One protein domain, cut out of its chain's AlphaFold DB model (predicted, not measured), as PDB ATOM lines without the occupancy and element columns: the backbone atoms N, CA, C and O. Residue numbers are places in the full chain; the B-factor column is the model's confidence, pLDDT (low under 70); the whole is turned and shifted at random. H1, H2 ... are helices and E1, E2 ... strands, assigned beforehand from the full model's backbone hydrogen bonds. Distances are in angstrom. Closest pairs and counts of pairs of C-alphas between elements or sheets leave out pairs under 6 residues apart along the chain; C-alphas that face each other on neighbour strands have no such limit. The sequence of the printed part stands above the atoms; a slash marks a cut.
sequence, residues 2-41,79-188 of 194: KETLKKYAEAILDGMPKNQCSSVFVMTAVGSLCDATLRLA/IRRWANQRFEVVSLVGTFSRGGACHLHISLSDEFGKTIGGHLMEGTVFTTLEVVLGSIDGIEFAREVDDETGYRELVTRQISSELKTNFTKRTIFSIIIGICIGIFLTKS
ATOM      1  N   LYS A   2      35.833 -40.836  19.204       96.06
ATOM      2  CA  LYS A   2      34.533 -41.360  19.681       96.06
ATOM      3  C   LYS A   2      33.569 -41.800  18.570       96.06
ATOM      4  O   LYS A   2      33.201 -42.968  18.515       96.06
ATOM      5  N   GLU A   3      33.227 -40.893  17.654       95.31
ATOM      6  CA  GLU A   3      32.309 -41.192  16.543       95.31
ATOM      7  C   GLU A   3      32.867 -42.230  15.560       95.31
ATOM      8  O   GLU A   3      32.117 -43.016  14.989       95.31
ATOM      9  N   THR A   4      34.189 -42.283  15.385       95.12
ATOM     10  CA  THR A   4      34.850 -43.306  14.563       95.12
ATOM     11  C   THR A   4      34.687 -44.694  15.185       95.12
ATOM     12  O   THR A   4      34.298 -45.634  14.500       95.12
ATOM     13  N   LEU A   5      34.919 -44.816  16.496       95.94
ATOM     14  CA  LEU A   5      34.753 -46.074  17.230       95.94
ATOM     15  C   LEU A   5      33.292 -46.514  17.288       95.94
ATOM     16  O   LEU A   5      33.008 -47.695  17.115       95.94
ATOM     17  N   LYS A   6      32.365 -45.564  17.455       95.75
ATOM     18  CA  LYS A   6      30.926 -45.824  17.373       95.75
ATOM     19  C   LYS A   6      30.548 -46.441  16.021       95.75
ATOM     20  O   LYS A   6      29.920 -47.493  16.017       95.75
ATOM     21  N   LYS A   7      31.010 -45.872  14.902       94.62
ATOM     22  CA  LYS A   7      30.770 -46.426  13.554       94.62
ATOM     23  C   LYS A   7      31.342 -47.835  13.373       94.62
ATOM     24  O   LYS A   7      30.696 -48.670  12.748       94.62
ATOM     25  N   TYR A   8      32.526 -48.123  13.923       94.00
ATOM     26  CA  TYR A   8      33.085 -49.481  13.888       94.00
ATOM     27  C   TYR A   8      32.266 -50.469  14.730       94.00
ATOM     28  O   TYR A   8      31.997 -51.575  14.267       94.00
ATOM     29  N   ALA A   9      31.821 -50.072  15.924       94.25
ATOM     30  CA  ALA A   9      30.942 -50.896  16.750       94.25
ATOM     31  C   ALA A   9      29.579 -51.140  16.076       94.25
ATOM     32  O   ALA A   9      29.100 -52.269  16.075       94.25
ATOM     33  N   GLU A  10      28.986 -50.122  15.448       92.75
ATOM     34  CA  GLU A  10      27.750 -50.241  14.660       92.75
ATOM     35  C   GLU A  10      27.926 -51.216  13.484       92.75
ATOM     36  O   GLU A  10      27.127 -52.136  13.343       92.75
ATOM     37  N   ALA A  11      29.016 -51.110  12.713       91.69
ATOM     38  CA  ALA A  11      29.310 -52.038  11.617       91.69
ATOM     39  C   ALA A  11      29.492 -53.498  12.087       91.69
ATOM     40  O   ALA A  11      29.001 -54.421  11.438       91.69
ATOM     41  N   ILE A  12      30.150 -53.713  13.233       90.50
ATOM     42  CA  ILE A  12      30.272 -55.037  13.870       90.50
ATOM     43  C   ILE A  12      28.885 -55.571  14.256       90.50
ATOM     44  O   ILE A  12      28.548 -56.714  13.942       90.50
ATOM     45  N   LEU A  13      28.065 -54.744  14.907       90.75
ATOM     46  CA  LEU A  13      26.724 -55.109  15.363       90.75
ATOM     47  C   LEU A  13      25.771 -55.399  14.200       90.75
ATOM     48  O   LEU A  13      24.975 -56.336  14.292       90.75
ATOM     49  N   ASP A  14      25.862 -54.660  13.097       90.94
ATOM     50  CA  ASP A  14      25.039 -54.893  11.910       90.94
ATOM     51  C   ASP A  14      25.445 -56.124  11.101       90.94
ATOM     52  O   ASP A  14      24.571 -56.772  10.523       90.94
ATOM     53  N   GLY A  15      26.712 -56.537  11.175       88.94
ATOM     54  CA  GLY A  15      27.162 -57.844  10.690       88.94
ATOM     55  C   GLY A  15      26.646 -59.045  11.501       88.94
ATOM     56  O   GLY A  15      26.741 -60.177  11.026       88.94
ATOM     57  N   MET A  16      26.089 -58.836  12.703       86.50
ATOM     58  CA  MET A  16      25.618 -59.910  13.589       86.50
ATOM     59  C   MET A  16      24.080 -60.027  13.635       86.50
ATOM     60  O   MET A  16      23.372 -59.012  13.579       86.50
ATOM     61  N   PRO A  17      23.516 -61.244  13.795       86.00
ATOM     62  CA  PRO A  17      22.075 -61.428  13.969       86.00
ATOM     63  C   PRO A  17      21.539 -60.709  15.216       86.00
ATOM     64  O   PRO A  17      22.112 -60.811  16.302       86.00
ATOM     65  N   LYS A  18      20.396 -60.021  15.080       82.25
ATOM     66  CA  LYS A  18      19.755 -59.261  16.178       82.25
ATOM     67  C   LYS A  18      19.404 -60.122  17.396       82.25
ATOM     68  O   LYS A  18      19.398 -59.622  18.512       82.25
ATOM     69  N   ASN A  19      19.129 -61.404  17.172       80.94
ATOM     70  CA  ASN A  19      18.826 -62.410  18.188       80.94
ATOM     71  C   ASN A  19      20.068 -63.172  18.697       80.94
ATOM     72  O   ASN A  19      19.913 -64.174  19.391       80.94
ATOM     73  N   GLN A  20      21.280 -62.736  18.337       77.94
ATOM     74  CA  GLN A  20      22.536 -63.335  18.791       77.94
ATOM     75  C   GLN A  20      23.406 -62.328  19.546       77.94
ATOM     76  O   GLN A  20      23.874 -62.659  20.630       77.94
ATOM     77  N   CYS A  21      23.604 -61.115  19.023       77.19
ATOM     78  CA  CYS A  21      24.448 -60.110  19.671       77.19
ATOM     79  C   CYS A  21      23.964 -58.675  19.409       77.19
ATOM     80  O   CYS A  21      23.656 -58.288  18.274       77.19
ATOM     81  N   SER A  22      23.930 -57.868  20.470       82.25
ATOM     82  CA  SER A  22      23.631 -56.429  20.424       82.25
ATOM     83  C   SER A  22      24.582 -55.579  21.290       82.25
ATOM     84  O   SER A  22      24.303 -54.403  21.544       82.25
ATOM     85  N   SER A  23      25.727 -56.157  21.681       89.31
ATOM     86  CA  SER A  23      26.665 -55.624  22.678       89.31
ATOM     87  C   SER A  23      28.116 -55.655  22.192       89.31
ATOM     88  O   SER A  23      28.634 -56.721  21.850       89.31
ATOM     89  N   VAL A  24      28.793 -54.502  22.205       95.19
ATOM     90  CA  VAL A  24      30.233 -54.365  21.904       95.19
ATOM     91  C   VAL A  24      30.916 -53.538  22.999       95.19
ATOM     92  O   VAL A  24      30.310 -52.641  23.587       95.19
ATOM     93  N   PHE A  25      32.183 -53.821  23.289       97.06
ATOM     94  CA  PHE A  25      32.990 -53.106  24.282       97.06
ATOM     95  C   PHE A  25      34.442 -52.944  23.819       97.06
ATOM     96  O   PHE A  25      34.926 -53.699  22.975       97.06
ATOM     97  N   VAL A  26      35.153 -51.958  24.372       97.50
ATOM     98  CA  VAL A  26      36.606 -51.834  24.172       97.50
ATOM     99  C   VAL A  26      37.313 -52.834  25.083       97.50
ATOM    100  O   VAL A  26      37.152 -52.765  26.300       97.50
ATOM    101  N   MET A  27      38.082 -53.759  24.504       96.38
ATOM    102  CA  MET A  27      38.888 -54.726  25.261       96.38
ATOM    103  C   MET A  27      40.288 -54.178  25.567       96.38
ATOM    104  O   MET A  27      40.819 -54.414  26.647       96.38
ATOM    105  N   THR A  28      40.880 -53.435  24.630       95.31
ATOM    106  CA  THR A  28      42.106 -52.654  24.841       95.31
ATOM    107  C   THR A  28      42.232 -51.565  23.774       95.31
ATOM    108  O   THR A  28      41.693 -51.715  22.672       95.31
ATOM    109  N   ALA A  29      42.951 -50.485  24.088       97.06
ATOM    110  CA  ALA A  29      43.479 -49.566  23.088       97.06
ATOM    111  C   ALA A  29      44.844 -49.005  23.497       97.06
ATOM    112  O   ALA A  29      45.060 -48.713  24.673       97.06
ATOM    113  N   VAL A  30      45.715 -48.791  22.512       97.00
ATOM    114  CA  VAL A  30      47.021 -48.125  22.650       97.00
ATOM    115  C   VAL A  30      47.205 -47.173  21.465       97.00
ATOM    116  O   VAL A  30      46.758 -47.465  20.356       97.00
ATOM    117  N   GLY A  31      47.825 -46.013  21.670       98.00
ATOM    118  CA  GLY A  31      48.059 -45.042  20.599       98.00
ATOM    119  C   GLY A  31      48.238 -43.625  21.119       98.00
ATOM    120  O   GLY A  31      48.450 -43.435  22.309       98.00
ATOM    121  N   SER A  32      48.097 -42.621  20.253       98.44
ATOM    122  CA  SER A  32      48.356 -41.219  20.603       98.44
ATOM    123  C   SER A  32      47.339 -40.237  20.012       98.44
ATOM    124  O   SER A  32      46.729 -40.499  18.970       98.44
ATOM    125  N   LEU A  33      47.159 -39.078  20.659       98.56
ATOM    126  CA  LEU A  33      46.237 -38.009  20.242       98.56
ATOM    127  C   LEU A  33      46.930 -36.647  20.010       98.56
ATOM    128  O   LEU A  33      47.981 -36.356  20.578       98.56
ATOM    129  N   CYS A  34      46.323 -35.803  19.165       97.88
ATOM    130  CA  CYS A  34      46.675 -34.390  18.911       97.88
ATOM    131  C   CYS A  34      45.979 -33.397  19.846       97.88
ATOM    132  O   CYS A  34      46.398 -32.245  19.978       97.88
ATOM    133  N   ASP A  35      44.820 -33.821  20.333       98.06
ATOM    134  CA  ASP A  35      43.868 -33.052  21.104       98.06
ATOM    135  C   ASP A  35      42.889 -34.024  21.764       98.06
ATOM    136  O   ASP A  35      42.678 -35.144  21.280       98.06
ATOM    137  N   ALA A  36      42.275 -33.581  22.856       98.19
ATOM    138  CA  ALA A  36      41.181 -34.290  23.498       98.19
ATOM    139  C   ALA A  36      40.182 -33.306  24.110       98.19
ATOM    140  O   ALA A  36      40.570 -32.288  24.689       98.19
ATOM    141  N   THR A  37      38.898 -33.651  24.038       98.38
ATOM    142  CA  THR A  37      37.831 -33.005  24.812       98.38
ATOM    143  C   THR A  37      37.267 -34.046  25.771       98.38
ATOM    144  O   THR A  37      36.710 -35.056  25.324       98.38
ATOM    145  N   LEU A  38      37.398 -33.816  27.077       97.81
ATOM    146  CA  LEU A  38      36.900 -34.711  28.126       97.81
ATOM    147  C   LEU A  38      35.866 -33.991  28.987       97.81
ATOM    148  O   LEU A  38      36.024 -32.817  29.314       97.81
ATOM    149  N   ARG A  39      34.838 -34.728  29.404       95.50
ATOM    150  CA  ARG A  39      33.981 -34.351  30.525       95.50
ATOM    151  C   ARG A  39      34.563 -34.977  31.790       95.50
ATOM    152  O   ARG A  39      34.641 -36.204  31.888       95.50
ATOM    153  N   LEU A  40      34.995 -34.143  32.725       93.44
ATOM    154  CA  LEU A  40      35.560 -34.560  34.002       93.44
ATOM    155  C   LEU A  40      34.456 -34.926  35.001       93.44
ATOM    156  O   LEU A  40      33.284 -34.591  34.813       93.44
ATOM    157  N   ALA A  41      34.838 -35.620  36.073       87.19
ATOM    158  CA  ALA A  41      33.983 -35.734  37.245       87.19
ATOM    159  C   ALA A  41      33.737 -34.328  37.813       87.19
ATOM    160  O   ALA A  41      34.675 -33.537  37.923       87.19
ATOM    161  N   ILE A  79      33.651 -29.610  31.326       94.06
ATOM    162  CA  ILE A  79      34.127 -30.065  30.019       94.06
ATOM    163  C   ILE A  79      35.373 -29.261  29.670       94.06
ATOM    164  O   ILE A  79      35.305 -28.050  29.459       94.06
ATOM    165  N   ARG A  80      36.507 -29.953  29.547       96.19
ATOM    166  CA  ARG A  80      37.799 -29.347  29.209       96.19
ATOM    167  C   ARG A  80      38.308 -29.865  27.873       96.19
ATOM    168  O   ARG A  80      38.161 -31.046  27.549       96.19
ATOM    169  N   ARG A  81      38.925 -28.966  27.106       96.75
ATOM    170  CA  ARG A  81      39.585 -29.261  25.832       96.75
ATOM    171  C   ARG A  81      41.071 -28.952  25.949       96.75
ATOM    172  O   ARG A  81      41.444 -27.809  26.193       96.75
ATOM    173  N   TRP A  82      41.901 -29.954  25.695       97.50
ATOM    174  CA  TRP A  82      43.340 -29.806  25.523       97.50
ATOM    175  C   TRP A  82      43.619 -29.744  24.024       97.50
ATOM    176  O   TRP A  82      43.651 -30.768  23.346       97.50
ATOM    177  N   ALA A  83      43.713 -28.528  23.484       95.56
ATOM    178  CA  ALA A  83      43.983 -28.298  22.069       95.56
ATOM    179  C   ALA A  83      45.495 -28.252  21.804       95.56
ATOM    180  O   ALA A  83      46.232 -27.641  22.574       95.56
ATOM    181  N   ASN A  84      45.939 -28.842  20.689       93.38
ATOM    182  CA  ASN A  84      47.343 -28.875  20.253       93.38
ATOM    183  C   ASN A  84      48.321 -29.533  21.252       93.38
ATOM    184  O   ASN A  84      49.520 -29.268  21.189       93.38
ATOM    185  N   GLN A  85      47.832 -30.400  22.143       96.00
ATOM    186  CA  GLN A  85      48.650 -31.129  23.112       96.00
ATOM    187  C   GLN A  85      48.743 -32.607  22.725       96.00
ATOM    188  O   GLN A  85      47.735 -33.248  22.424       96.00
ATOM    189  N   ARG A  86      49.964 -33.148  22.735       98.12
ATOM    190  CA  ARG A  86      50.205 -34.569  22.472       98.12
ATOM    191  C   ARG A  86      49.939 -35.392  23.724       98.12
ATOM    192  O   ARG A  86      50.336 -34.998  24.818       98.12
ATOM    193  N   PHE A  87      49.290 -36.534  23.530       98.69
ATOM    194  CA  PHE A  87      49.025 -37.500  24.589       98.69
ATOM    195  C   PHE A  87      49.245 -38.922  24.098       98.69
ATOM    196  O   PHE A  87      48.829 -39.243  22.985       98.69
ATOM    197  N   GLU A  88      49.766 -39.779  24.970       98.81
ATOM    198  CA  GLU A  88      49.664 -41.232  24.842       98.81
ATOM    199  C   GLU A  88      48.357 -41.720  25.486       98.81
ATOM    200  O   GLU A  88      48.001 -41.331  26.603       98.81
ATOM    201  N   VAL A  89      47.628 -42.585  24.784       98.75
ATOM    202  CA  VAL A  89      46.423 -43.266  25.265       98.75
ATOM    203  C   VAL A  89      46.859 -44.458  26.106       98.75
ATOM    204  O   VAL A  89      47.169 -45.525  25.583       98.75
ATOM    205  N   VAL A  90      46.877 -44.261  27.425       98.31
ATOM    206  CA  VAL A  90      47.284 -45.285  28.401       98.31
ATOM    207  C   VAL A  90      46.114 -46.149  28.883       98.31
ATOM    208  O   VAL A  90      46.327 -47.201  29.478       98.31
ATOM    209  N   SER A  91      44.870 -45.727  28.627       98.44
ATOM    210  CA  SER A  91      43.675 -46.570  28.748       98.44
ATOM    211  C   SER A  91      42.506 -45.979  27.958       98.44
ATOM    212  O   SER A  91      42.303 -44.766  27.964       98.44
ATOM    213  N   LEU A  92      41.701 -46.834  27.328       98.56
ATOM    214  CA  LEU A  92      40.396 -46.497  26.760       98.56
ATOM    215  C   LEU A  92      39.446 -47.656  27.056       98.56
ATOM    216  O   LEU A  92      39.712 -48.792  26.670       98.56
ATOM    217  N   VAL A  93      38.333 -47.367  27.720       98.31
ATOM    218  CA  VAL A  93      37.348 -48.369  28.146       98.31
ATOM    219  C   VAL A  93      35.934 -47.889  27.857       98.31
ATOM    220  O   VAL A  93      35.666 -46.688  27.827       98.31
ATOM    221  N   GLY A  94      35.008 -48.828  27.676       97.44
ATOM    222  CA  GLY A  94      33.585 -48.515  27.608       97.44
ATOM    223  C   GLY A  94      32.781 -49.415  26.681       97.44
ATOM    224  O   GLY A  94      33.288 -50.406  26.150       97.44
ATOM    225  N   THR A  95      31.505 -49.066  26.517       97.44
ATOM    226  CA  THR A  95      30.484 -49.914  25.893       97.44
ATOM    227  C   THR A  95      29.732 -49.216  24.763       97.44
ATOM    228  O   THR A  95      29.516 -47.998  24.770       97.44
ATOM    229  N   PHE A  96      29.301 -50.034  23.805       96.38
ATOM    230  CA  PHE A  96      28.487 -49.677  22.653       96.38
ATOM    231  C   PHE A  96      27.276 -50.610  22.581       96.38
ATOM    232  O   PHE A  96      27.402 -51.821  22.787       96.38
ATOM    233  N   SER A  97      26.112 -50.058  22.253       92.81
ATOM    234  CA  SER A  97      24.884 -50.823  22.036       92.81
ATOM    235  C   SER A  97      24.361 -50.690  20.614       92.81
ATOM    236  O   SER A  97      24.608 -49.698  19.925       92.81
ATOM    237  N   ARG A  98      23.532 -51.653  20.199       87.50
ATOM    238  CA  ARG A  98      22.870 -51.631  18.884       87.50
ATOM    239  C   ARG A  98      21.882 -50.471  18.681       87.50
ATOM    240  O   ARG A  98      21.507 -50.180  17.553       87.50
ATOM    241  N   GLY A  99      21.505 -49.769  19.751       83.25
ATOM    242  CA  GLY A  99      20.773 -48.495  19.689       83.25
ATOM    243  C   GLY A  99      21.659 -47.264  19.436       83.25
ATOM    244  O   GLY A  99      21.204 -46.142  19.651       83.25
ATOM    245  N   GLY A 100      22.935 -47.446  19.073       86.19
ATOM    246  CA  GLY A 100      23.891 -46.360  18.832       86.19
ATOM    247  C   GLY A 100      24.315 -45.603  20.098       86.19
ATOM    248  O   GLY A 100      24.898 -44.515  19.999       86.19
ATOM    249  N   ALA A 101      24.018 -46.134  21.290       92.00
ATOM    250  CA  ALA A 101      24.484 -45.546  22.537       92.00
ATOM    251  C   ALA A 101      25.942 -45.953  22.788       92.00
ATOM    252  O   ALA A 101      26.318 -47.110  22.623       92.00
ATOM    253  N   CYS A 102      26.759 -44.978  23.179       95.25
ATOM    254  CA  CYS A 102      28.208 -45.090  23.294       95.25
ATOM    255  C   CYS A 102      28.661 -44.339  24.549       95.25
ATOM    256  O   CYS A 102      28.343 -43.156  24.719       95.25
ATOM    257  N   HIS A 103      29.389 -45.020  25.428       97.38
ATOM    258  CA  HIS A 103      29.905 -44.464  26.678       97.38
ATOM    259  C   HIS A 103      31.355 -44.916  26.816       97.38
ATOM    260  O   HIS A 103      31.610 -46.096  27.040       97.38
ATOM    261  N   LEU A 104      32.287 -43.978  26.636       98.31
ATOM    262  CA  LEU A 104      33.728 -44.224  26.632       98.31
ATOM    263  C   LEU A 104      34.406 -43.337  27.673       98.31
ATOM    264  O   LEU A 104      34.170 -42.130  27.697       98.31
ATOM    265  N   HIS A 105      35.271 -43.927  28.487       98.56
ATOM    266  CA  HIS A 105      36.195 -43.231  29.377       98.56
ATOM    267  C   HIS A 105      37.626 -43.473  28.893       98.56
ATOM    268  O   HIS A 105      37.941 -44.551  28.388       98.56
ATOM    269  N   ILE A 106      38.484 -42.468  29.024       98.75
ATOM    270  CA  ILE A 106      39.863 -42.499  28.525       98.75
ATOM    271  C   ILE A 106      40.817 -41.922  29.573       98.75
ATOM    272  O   ILE A 106      40.458 -40.980  30.285       98.75
ATOM    273  N   SER A 107      42.026 -42.474  29.627       98.69
ATOM    274  CA  SER A 107      43.171 -41.933  30.359       98.69
ATOM    275  C   SER A 107      44.281 -41.592  29.369       98.69
ATOM    276  O   SER A 107      44.622 -42.397  28.499       98.69
ATOM    277  N   LEU A 108      44.828 -40.390  29.505       98.75
ATOM    278  CA  LEU A 108      45.784 -39.776  28.591       98.75
ATOM    279  C   LEU A 108      47.004 -39.300  29.376       98.75
ATOM    280  O   LEU A 108      46.842 -38.515  30.307       98.75
ATOM    281  N   SER A 109      48.200 -39.744  28.999       98.75
ATOM    282  CA  SER A 109      49.463 -39.262  29.568       98.75
ATOM    283  C   SER A 109      50.072 -38.192  28.674       98.75
ATOM    284  O   SER A 109      50.176 -38.403  27.467       98.75
ATOM    285  N   ASP A 110      50.493 -37.067  29.247       98.38
ATOM    286  CA  ASP A 110      51.275 -36.052  28.531       98.38
ATOM    287  C   ASP A 110      52.779 -36.390  28.466       98.38
ATOM    288  O   ASP A 110      53.227 -37.440  28.937       98.38
ATOM    289  N   GLU A 111      53.556 -35.484  27.866       97.44
ATOM    290  CA  GLU A 111      55.011 -35.586  27.672       97.44
ATOM    291  C   GLU A 111      55.831 -35.657  28.976       97.44
ATOM    292  O   GLU A 111      56.983 -36.089  28.948       97.44
ATOM    293  N   PHE A 112      55.242 -35.292  30.120       97.81
ATOM    294  CA  PHE A 112      55.860 -35.392  31.446       97.81
ATOM    295  C   PHE A 112      55.402 -36.638  32.222       97.81
ATOM    296  O   PHE A 112      55.752 -36.799  33.393       97.81
ATOM    297  N   GLY A 113      54.604 -37.515  31.606       97.00
ATOM    298  CA  GLY A 113      54.006 -38.676  32.270       97.00
ATOM    299  C   GLY A 113      52.780 -38.337  33.125       97.00
ATOM    300  O   GLY A 113      52.249 -39.208  33.821       97.00
ATOM    301  N   LYS A 114      52.309 -37.082  33.120       98.06
ATOM    302  CA  LYS A 114      51.146 -36.682  33.914       98.06
ATOM    303  C   LYS A 114      49.884 -37.174  33.218       98.06
ATOM    304  O   LYS A 114      49.593 -36.819  32.079       98.06
ATOM    305  N   THR A 115      49.114 -37.987  33.936       98.25
ATOM    306  CA  THR A 115      47.870 -38.555  33.416       98.25
ATOM    307  C   THR A 115      46.670 -37.665  33.739       98.25
ATOM    308  O   THR A 115      46.460 -37.275  34.888       98.25
ATOM    309  N   ILE A 116      45.853 -37.387  32.725       97.75
ATOM    310  CA  ILE A 116      44.487 -36.861  32.846       97.75
ATOM    311  C   ILE A 116      43.491 -37.946  32.421       97.75
ATOM    312  O   ILE A 116      43.841 -38.863  31.679       97.75
ATOM    313  N   GLY A 117      42.235 -37.851  32.850       97.75
ATOM    314  CA  GLY A 117      41.211 -38.805  32.430       97.75
ATOM    315  C   GLY A 117      39.792 -38.325  32.687       97.75
ATOM    316  O   GLY A 117      39.564 -37.394  33.458       97.75
ATOM    317  N   GLY A 118      38.833 -38.950  32.008       97.50
ATOM    318  CA  GLY A 118      37.419 -38.599  32.105       97.50
ATOM    319  C   GLY A 118      36.573 -39.265  31.026       97.50
ATOM    320  O   GLY A 118      37.040 -40.129  30.279       97.50
ATOM    321  N   HIS A 119      35.316 -38.837  30.920       97.69
ATOM    322  CA  HIS A 119      34.413 -39.287  29.866       97.69
ATOM    323  C   HIS A 119      34.800 -38.637  28.537       97.69
ATOM    324  O   HIS A 119      34.800 -37.411  28.397       97.69
ATOM    325  N   LEU A 120      35.116 -39.464  27.548       98.25
ATOM    326  CA  LEU A 120      35.562 -39.037  26.230       98.25
ATOM    327  C   LEU A 120      34.413 -38.355  25.474       98.25
ATOM    328  O   LEU A 120      33.379 -38.972  25.185       98.25
ATOM    329  N   MET A 121      34.614 -37.091  25.103       97.31
ATOM    330  CA  MET A 121      33.736 -36.358  24.188       97.31
ATOM    331  C   MET A 121      34.328 -36.386  22.779       97.31
ATOM    332  O   MET A 121      33.707 -36.923  21.863       97.31
ATOM    333  N   GLU A 122      35.560 -35.899  22.620       97.75
ATOM    334  CA  GLU A 122      36.259 -35.797  21.335       97.75
ATOM    335  C   GLU A 122      37.764 -36.057  21.480       97.75
ATOM    336  O   GLU A 122      38.298 -36.106  22.585       97.75
ATOM    337  N   GLY A 123      38.443 -36.193  20.344       97.56
ATOM    338  CA  GLY A 123      39.901 -36.250  20.252       97.56
ATOM    339  C   GLY A 123      40.346 -36.720  18.869       97.56
ATOM    340  O   GLY A 123      39.637 -37.512  18.228       97.56
ATOM    341  N   THR A 124      41.500 -36.259  18.405       98.00
ATOM    342  CA  THR A 124      42.058 -36.600  17.083       98.00
ATOM    343  C   THR A 124      43.279 -37.493  17.246       98.00
ATOM    344  O   THR A 124      44.145 -37.174  18.049       98.00
ATOM    345  N   VAL A 125      43.370 -38.594  16.491       97.94
ATOM    346  CA  VAL A 125      44.560 -39.470  16.485       97.94
ATOM    347  C   VAL A 125      45.773 -38.696  15.973       97.94
ATOM    348  O   VAL A 125      45.647 -37.977  14.983       97.94
ATOM    349  N   PHE A 126      46.931 -38.859  16.619       97.56
ATOM    350  CA  PHE A 126      48.191 -38.281  16.154       97.56
ATOM    351  C   PHE A 126      48.975 -39.242  15.258       97.56
ATOM    352  O   PHE A 126      49.086 -38.973  14.063       97.56
ATOM    353  N   THR A 127      49.507 -40.340  15.801       96.88
ATOM    354  CA  THR A 127      50.254 -41.340  15.011       96.88
ATOM    355  C   THR A 127      49.401 -42.562  14.689       96.88
ATOM    356  O   THR A 127      49.200 -42.887  13.522       96.88
ATOM    357  N   THR A 128      48.877 -43.224  15.716       95.81
ATOM    358  CA  THR A 128      48.061 -44.439  15.611       95.81
ATOM    359  C   THR A 128      47.058 -44.503  16.761       95.81
ATOM    360  O   THR A 128      47.231 -43.833  17.781       95.81
ATOM    361  N   LEU A 129      46.008 -45.305  16.598       97.62
ATOM    362  CA  LEU A 129      45.143 -45.745  17.688       97.62
ATOM    363  C   LEU A 129      44.704 -47.181  17.397       97.62
ATOM    364  O   LEU A 129      43.750 -47.427  16.659       97.62
ATOM    365  N   GLU A 130      45.443 -48.121  17.965       97.06
ATOM    366  CA  GLU A 130      45.230 -49.556  17.842       97.06
ATOM    367  C   GLU A 130      44.179 -49.970  18.867       97.06
ATOM    368  O   GLU A 130      44.403 -49.842  20.069       97.06
ATOM    369  N   VAL A 131      43.011 -50.424  18.406       96.19
ATOM    370  CA  VAL A 131      41.868 -50.760  19.268       96.19
ATOM    371  C   VAL A 131      41.407 -52.179  18.993       96.19
ATOM    372  O   VAL A 131      41.164 -52.540  17.841       96.19
ATOM    373  N   VAL A 132      41.201 -52.956  20.054       96.75
ATOM    374  CA  VAL A 132      40.519 -54.248  19.968       96.75
ATOM    375  C   VAL A 132      39.135 -54.117  20.593       96.75
ATOM    376  O   VAL A 132      38.994 -53.785  21.772       96.75
ATOM    377  N   LEU A 133      38.108 -54.377  19.784       96.19
ATOM    378  CA  LEU A 133      36.714 -54.416  20.211       96.19
ATOM    379  C   LEU A 133      36.297 -55.868  20.462       96.19
ATOM    380  O   LEU A 133      36.541 -56.734  19.624       96.19
ATOM    381  N   GLY A 134      35.666 -56.123  21.605       93.81
ATOM    382  CA  GLY A 134      35.015 -57.393  21.915       93.81
ATOM    383  C   GLY A 134      33.505 -57.296  21.704       93.81
ATOM    384  O   GLY A 134      32.914 -56.237  21.913       93.81
ATOM    385  N   SER A 135      32.871 -58.401  21.318       92.25
ATOM    386  CA  SER A 135      31.415 -58.570  21.345       92.25
ATOM    387  C   SER A 135      31.032 -59.688  22.316       92.25
ATOM    388  O   SER A 135      31.869 -60.519  22.676       92.25
ATOM    389  N   ILE A 136      29.779 -59.697  22.775       88.12
ATOM    390  CA  ILE A 136      29.264 -60.741  23.672       88.12
ATOM    391  C   ILE A 136      27.923 -61.287  23.170       88.12
ATOM    392  O   ILE A 136      26.907 -60.594  23.153       88.12
ATOM    393  N   ASP A 137      27.946 -62.554  22.761       88.75
ATOM    394  CA  ASP A 137      26.764 -63.294  22.326       88.75
ATOM    395  C   ASP A 137      25.801 -63.553  23.495       88.75
ATOM    396  O   ASP A 137      26.205 -63.757  24.641       88.75
ATOM    397  N   GLY A 138      24.504 -63.572  23.195       88.44
ATOM    398  CA  GLY A 138      23.436 -63.847  24.155       88.44
ATOM    399  C   GLY A 138      23.138 -62.706  25.130       88.44
ATOM    400  O   GLY A 138      22.228 -62.860  25.942       88.44
ATOM    401  N   ILE A 139      23.845 -61.573  25.054       90.69
ATOM    402  CA  ILE A 139      23.648 -60.407  25.925       90.69
ATOM    403  C   ILE A 139      23.342 -59.156  25.096       90.69
ATOM    404  O   ILE A 139      24.029 -58.846  24.119       90.69
ATOM    405  N   GLU A 140      22.336 -58.404  25.531       91.19
ATOM    406  CA  GLU A 140      21.998 -57.065  25.061       91.19
ATOM    407  C   GLU A 140      22.444 -56.002  26.069       91.19
ATOM    408  O   GLU A 140      22.118 -56.081  27.252       91.19
ATOM    409  N   PHE A 141      23.120 -54.968  25.572       93.81
ATOM    410  CA  PHE A 141      23.332 -53.703  26.263       93.81
ATOM    411  C   PHE A 141      22.213 -52.734  25.875       93.81
ATOM    412  O   PHE A 141      22.216 -52.163  24.784       93.81
ATOM    413  N   ALA A 142      21.262 -52.525  26.775       91.25
ATOM    414  CA  ALA A 142      20.251 -51.483  26.670       91.25
ATOM    415  C   ALA A 142      20.688 -50.229  27.445       91.25
ATOM    416  O   ALA A 142      21.616 -50.266  28.258       91.25
ATOM    417  N   ARG A 143      20.023 -49.098  27.187       92.50
ATOM    418  CA  ARG A 143      20.137 -47.905  28.032       92.50
ATOM    419  C   ARG A 143      18.768 -47.341  28.359       92.50
ATOM    420  O   ARG A 143      18.088 -46.829  27.470       92.50
ATOM    421  N   GLU A 144      18.400 -47.436  29.627       93.56
ATOM    422  CA  GLU A 144      17.065 -47.132  30.146       93.56
ATOM    423  C   GLU A 144      17.168 -45.996  31.157       93.56
ATOM    424  O   GLU A 144      18.229 -45.803  31.747       93.56
ATOM    425  N   VAL A 145      16.113 -45.186  31.282       94.00
ATOM    426  CA  VAL A 145      16.105 -44.088  32.257       94.00
ATOM    427  C   VAL A 145      16.049 -44.693  33.652       94.00
ATOM    428  O   VAL A 145      15.198 -45.535  33.923       94.00
ATOM    429  N   ASP A 146      16.963 -44.250  34.499       91.00
ATOM    430  CA  ASP A 146      17.010 -44.562  35.917       91.00
ATOM    431  C   ASP A 146      16.588 -43.307  36.695       91.00
ATOM    432  O   ASP A 146      17.180 -42.236  36.536       91.00
ATOM    433  N   ASP A 147      15.527 -43.435  37.493       93.62
ATOM    434  CA  ASP A 147      14.923 -42.331  38.243       93.62
ATOM    435  C   ASP A 147      15.811 -41.844  39.406       93.62
ATOM    436  O   ASP A 147      15.664 -40.698  39.834       93.62
ATOM    437  N   GLU A 148      16.742 -42.667  39.912       91.06
ATOM    438  CA  GLU A 148      17.670 -42.271  40.983       91.06
ATOM    439  C   GLU A 148      18.800 -41.384  40.439       91.06
ATOM    440  O   GLU A 148      19.170 -40.379  41.051       91.06
ATOM    441  N   THR A 149      19.332 -41.727  39.264       87.25
ATOM    442  CA  THR A 149      20.445 -40.993  38.636       87.25
ATOM    443  C   THR A 149      19.987 -39.881  37.690       87.25
ATOM    444  O   THR A 149      20.755 -38.959  37.405       87.25
ATOM    445  N   GLY A 150      18.760 -39.960  37.165       89.62
ATOM    446  CA  GLY A 150      18.249 -39.084  36.106       89.62
ATOM    447  C   GLY A 150      18.911 -39.309  34.738       89.62
ATOM    448  O   GLY A 150      18.697 -38.525  33.806       89.62
ATOM    449  N   TYR A 151      19.729 -40.356  34.594       88.94
ATOM    450  CA  TYR A 151      20.474 -40.670  33.377       88.94
ATOM    451  C   TYR A 151      19.965 -41.945  32.703       88.94
ATOM    452  O   TYR A 151      19.122 -42.673  33.219       88.94
ATOM    453  N   ARG A 152      20.463 -42.200  31.484       91.31
ATOM    454  CA  ARG A 152      20.210 -43.462  30.779       91.31
ATOM    455  C   ARG A 152      21.325 -44.456  31.065       91.31
ATOM    456  O   ARG A 152      22.346 -44.469  30.357       91.31
ATOM    457  N   GLU A 153      21.126 -45.266  32.092       93.31
ATOM    458  CA  GLU A 153      22.124 -46.206  32.588       93.31
ATOM    459  C   GLU A 153      22.127 -47.542  31.848       93.31
ATOM    460  O   GLU A 153      21.211 -47.866  31.092       93.31
ATOM    461  N   LEU A 154      23.237 -48.275  31.970       94.19
ATOM    462  CA  LEU A 154      23.432 -49.551  31.282       94.19
ATOM    463  C   LEU A 154      22.576 -50.644  31.930       94.19
ATOM    464  O   LEU A 154      22.832 -51.038  33.064       94.19
ATOM    465  N   VAL A 155      21.649 -51.207  31.158       94.44
ATOM    466  CA  VAL A 155      20.900 -52.413  31.532       94.44
ATOM    467  C   VAL A 155      21.391 -53.571  30.668       94.44
ATOM    468  O   VAL A 155      21.441 -53.455  29.442       94.44
ATOM    469  N   THR A 156      21.761 -54.689  31.291       93.38
ATOM    470  CA  THR A 156      22.137 -55.918  30.581       93.38
ATOM    471  C   THR A 156      20.959 -56.888  30.556       93.38
ATOM    472  O   THR A 156      20.386 -57.218  31.592       93.38
ATOM    473  N   ARG A 157      20.576 -57.363  29.367       91.38
ATOM    474  CA  ARG A 157      19.504 -58.360  29.199       91.38
ATOM    475  C   ARG A 157      20.023 -59.610  28.516       91.38
ATOM    476  O   ARG A 157      20.858 -59.527  27.621       91.38
ATOM    477  N   GLN A 158      19.502 -60.770  28.904       90.62
ATOM    478  CA  GLN A 158      19.754 -62.002  28.166       90.62
ATOM    479  C   GLN A 158      18.874 -62.035  26.912       90.62
ATOM    480  O   GLN A 158      17.654 -61.899  26.994       90.62
ATOM    481  N   ILE A 159      19.491 -62.252  25.755       83.94
ATOM    482  CA  ILE A 159      18.782 -62.510  24.505       83.94
ATOM    483  C   ILE A 159      18.334 -63.974  24.537       83.94
ATOM    484  O   ILE A 159      19.160 -64.889  24.581       83.94
ATOM    485  N   SER A 160      17.021 -64.205  24.521       68.94
ATOM    486  CA  SER A 160      16.439 -65.543  24.450       68.94
ATOM    487  C   SER A 160      16.716 -66.174  23.083       68.94
ATOM    488  O   SER A 160      15.960 -66.027  22.124       68.94
ATOM    489  N   SER A 161      17.822 -66.910  22.993       57.16
ATOM    490  CA  SER A 161      18.030 -67.832  21.883       57.16
ATOM    491  C   SER A 161      17.083 -69.024  22.030       57.16
ATOM    492  O   SER A 161      17.008 -69.653  23.088       57.16
ATOM    493  N   GLU A 162      16.389 -69.388  20.948       55.12
ATOM    494  CA  GLU A 162      15.972 -70.781  20.795       55.12
ATOM    495  C   GLU A 162      17.242 -71.631  20.866       55.12
ATOM    496  O   GLU A 162      18.128 -71.499  20.016       55.12
ATOM    497  N   LEU A 163      17.343 -72.487  21.886       48.78
ATOM    498  CA  LEU A 163      18.478 -73.384  22.090       48.78
ATOM    499  C   LEU A 163      18.535 -74.436  20.973       48.78
ATOM    500  O   LEU A 163      18.161 -75.595  21.154       48.78
ATOM    501  N   LYS A 164      19.052 -74.055  19.802       44.69
ATOM    502  CA  LYS A 164      19.489 -75.008  18.783       44.69
ATOM    503  C   LYS A 164      20.781 -75.655  19.257       44.69
ATOM    504  O   LYS A 164      21.878 -75.181  18.968       44.69
ATOM    505  N   THR A 165      20.607 -76.752  19.987       41.44
ATOM    506  CA  THR A 165      21.617 -77.682  20.502       41.44
ATOM    507  C   THR A 165      22.632 -78.090  19.430       41.44
ATOM    508  O   THR A 165      22.486 -79.115  18.774       41.44
ATOM    509  N   ASN A 166      23.666 -77.269  19.241       44.06
ATOM    510  CA  ASN A 166      24.839 -77.516  18.392       44.06
ATOM    511  C   ASN A 166      26.055 -76.727  18.928       44.06
ATOM    512  O   ASN A 166      26.805 -76.092  18.186       44.06
ATOM    513  N   PHE A 167      26.253 -76.772  20.250       47.81
ATOM    514  CA  PHE A 167      27.256 -76.005  21.006       47.81
ATOM    515  C   PHE A 167      28.728 -76.407  20.726       47.81
ATOM    516  O   PHE A 167      29.647 -75.919  21.371       47.81
ATOM    517  N   THR A 168      28.982 -77.299  19.762       42.22
ATOM    518  CA  THR A 168      30.249 -78.051  19.659       42.22
ATOM    519  C   THR A 168      31.176 -77.609  18.513       42.22
ATOM    520  O   THR A 168      32.256 -78.176  18.378       42.22
ATOM    521  N   LYS A 169      30.803 -76.646  17.644       41.25
ATOM    522  CA  LYS A 169      31.617 -76.323  16.438       41.25
ATOM    523  C   LYS A 169      31.825 -74.848  16.041       41.25
ATOM    524  O   LYS A 169      32.466 -74.622  15.019       41.25
ATOM    525  N   ARG A 170      31.343 -73.840  16.786       45.53
ATOM    526  CA  ARG A 170      31.541 -72.412  16.402       45.53
ATOM    527  C   ARG A 170      32.219 -71.509  17.441       45.53
ATOM    528  O   ARG A 170      32.812 -70.514  17.045       45.53
ATOM    529  N   THR A 171      32.233 -71.882  18.719       40.81
ATOM    530  CA  THR A 171      32.706 -71.043  19.844       40.81
ATOM    531  C   THR A 171      34.199 -70.663  19.800       40.81
ATOM    532  O   THR A 171      34.633 -69.812  20.561       40.81
ATOM    533  N   ILE A 172      34.998 -71.264  18.909       43.53
ATOM    534  CA  ILE A 172      36.449 -71.017  18.793       43.53
ATOM    535  C   ILE A 172      36.788 -70.002  17.673       43.53
ATOM    536  O   ILE A 172      37.911 -69.516  17.612       43.53
ATOM    537  N   PHE A 173      35.845 -69.634  16.790       39.06
ATOM    538  CA  PHE A 173      36.184 -68.957  15.522       39.06
ATOM    539  C   PHE A 173      36.010 -67.424  15.475       39.06
ATOM    540  O   PHE A 173      36.192 -66.839  14.413       39.06
ATOM    541  N   SER A 174      35.694 -66.753  16.589       42.31
ATOM    542  CA  SER A 174      35.497 -65.284  16.609       42.31
ATOM    543  C   SER A 174      36.663 -64.479  17.206       42.31
ATOM    544  O   SER A 174      36.564 -63.262  17.312       42.31
ATOM    545  N   ILE A 175      37.789 -65.114  17.566       43.97
ATOM    546  CA  ILE A 175      39.014 -64.426  18.038       43.97
ATOM    547  C   ILE A 175      39.980 -64.153  16.859       43.97
ATOM    548  O   ILE A 175      41.183 -64.381  16.943       43.97
ATOM    549  N   ILE A 176      39.439 -63.694  15.727       39.91
ATOM    550  CA  ILE A 176      40.156 -63.158  14.553       39.91
ATOM    551  C   ILE A 176      39.154 -62.165  13.917       39.91
ATOM    552  O   ILE A 176      38.005 -62.537  13.715       39.91
ATOM    553  N   ILE A 177      39.432 -60.891  13.626       44.16
ATOM    554  CA  ILE A 177      40.681 -60.228  13.231       44.16
ATOM    555  C   ILE A 177      40.914 -58.982  14.099       44.16
ATOM    556  O   ILE A 177      40.069 -58.090  14.148       44.16
ATOM    557  N   GLY A 178      42.103 -58.868  14.697       40.91
ATOM    558  CA  GLY A 178      42.615 -57.570  15.129       40.91
ATOM    559  C   GLY A 178      42.919 -56.733  13.892       40.91
ATOM    560  O   GLY A 178      43.924 -56.968  13.221       40.91
ATOM    561  N   ILE A 179      42.038 -55.793  13.546       41.66
ATOM    562  CA  ILE A 179      42.322 -54.861  12.457       41.66
ATOM    563  C   ILE A 179      43.310 -53.834  13.002       41.66
ATOM    564  O   ILE A 179      42.915 -52.866  13.651       41.66
ATOM    565  N   CYS A 180      44.595 -54.026  12.699       38.06
ATOM    566  CA  CYS A 180      45.588 -52.963  12.784       38.06
ATOM    567  C   CYS A 180      45.209 -51.864  11.783       38.06
ATOM    568  O   CYS A 180      45.698 -51.821  10.654       38.06
ATOM    569  N   ILE A 181      44.315 -50.971  12.209       44.09
ATOM    570  CA  ILE A 181      43.940 -49.729  11.532       44.09
ATOM    571  C   ILE A 181      45.083 -48.715  11.724       44.09
ATOM    572  O   ILE A 181      44.954 -47.622  12.265       44.09
ATOM    573  N   GLY A 182      46.248 -49.085  11.187       38.34
ATOM    574  CA  GLY A 182      47.249 -48.126  10.753       38.34
ATOM    575  C   GLY A 182      46.675 -47.367   9.563       38.34
ATOM    576  O   GLY A 182      46.972 -47.689   8.413       38.34
ATOM    577  N   ILE A 183      45.804 -46.386   9.827       39.66
ATOM    578  CA  ILE A 183      45.319 -45.468   8.797       39.66
ATOM    579  C   ILE A 183      46.493 -44.578   8.395       39.66
ATOM    580  O   ILE A 183      46.703 -43.483   8.912       39.66
ATOM    581  N   PHE A 184      47.229 -45.045   7.389       35.09
ATOM    582  CA  PHE A 184      47.827 -44.139   6.428       35.09
ATOM    583  C   PHE A 184      46.677 -43.372   5.773       35.09
ATOM    584  O   PHE A 184      45.892 -43.916   4.992       35.09
ATOM    585  N   LEU A 185      46.524 -42.109   6.166       42.03
ATOM    586  CA  LEU A 185      45.422 -41.258   5.740       42.03
ATOM    587  C   LEU A 185      45.627 -40.807   4.282       42.03
ATOM    588  O   LEU A 185      46.000 -39.667   4.024       42.03
ATOM    589  N   THR A 186      45.411 -41.693   3.305       39.69
ATOM    590  CA  THR A 186      45.184 -41.316   1.894       39.69
ATOM    591  C   THR A 186      44.623 -42.472   1.051       39.69
ATOM    592  O   THR A 186      45.237 -43.522   0.929       39.69
ATOM    593  N   LYS A 187      43.482 -42.228   0.385       36.66
ATOM    594  CA  LYS A 187      42.955 -42.984  -0.777       36.66
ATOM    595  C   LYS A 187      42.870 -44.527  -0.664       36.66
ATOM    596  O   LYS A 187      43.567 -45.227  -1.390       36.66
ATOM    597  N   SER A 188      41.894 -45.059   0.084       40.06
ATOM    598  CA  SER A 188      41.339 -46.397  -0.233       40.06
ATOM    599  C   SER A 188      39.903 -46.639   0.270       40.06
ATOM    600  O   SER A 188      39.604 -47.660   0.880       40.06
TER     601      SER A 188
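This is residues 2 to 41 and 79 to 188 of the 194 residues of the protein "Hypothetical protein" of Eucampia antarctica (UniProt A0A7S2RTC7). A twisted sheet, in which E1, E3, E4 and E5 pair round in a ring and long E1 and E5 bend sharply, has helix H1 packed on it; the hairpin of E6 and E7 reaches out from one end. Residues 163 to 173, in a long final stretch, stick out. The 150 printed residues run H1, then E1 to E7, mostly strand, with antiparallel pairs. The whole is only just compact, close to loose: radius of gyration of the C-alphas 17.5 A, spans 55 by 44 by 28 A.

H1, residues 2 to 14, is on the branched sheet; its closest C-alphas to E5, residues 115 to 135, are Lys 2 and Glu 122, 6.1 A. Each of its O i to N i+4 pairs is within hydrogen-bond range. E1, residues 23 to 39, bends by 131 degrees at residue 34. On one side of it lie E2, residues 79 to 82 (N 38 to O 80, 2.9 A), and E3, residues 87 to 97 (N 26 to O 94, 3.0 A); on the other side lies E5 (N 30 to O 130, 3.0 A). E3, E4, residues 102 to 109, and E5 form a meander, each strand the antiparallel neighbour of the one before (N 93 to O 105, 2.9 A; N 108 to O 116, 2.8 A). E5 bends by 121 degrees at residue 127. E6, residues 139 to 145, and E7, residues 152 to 158, are a hairpin (N 142 to O 155, 2.8 A). The closest C-alphas of E3 and E6 are Ser 97 and Phe 141, 5.3 A; E7 is apart from E3.

H1 begins at C-alpha 2 (34.533, -41.360, 19.681) and is 18.3 A long. E1 measures 23.8 A, E3 27.7 A, E4 22.9 A and E5 28.6 A. E7 ends at C-alpha 158 (19.754, -62.002, 28.166).

The C-alphas farthest apart, Phe 112 and Thr 165, are 55.5 A apart. Residues 42 to 78 are not printed, and C-alphas 41 and 79 are 9.2 A apart across this cut. Of the links printed whole, none is long. Residues 160 to 188 have pLDDT under 70.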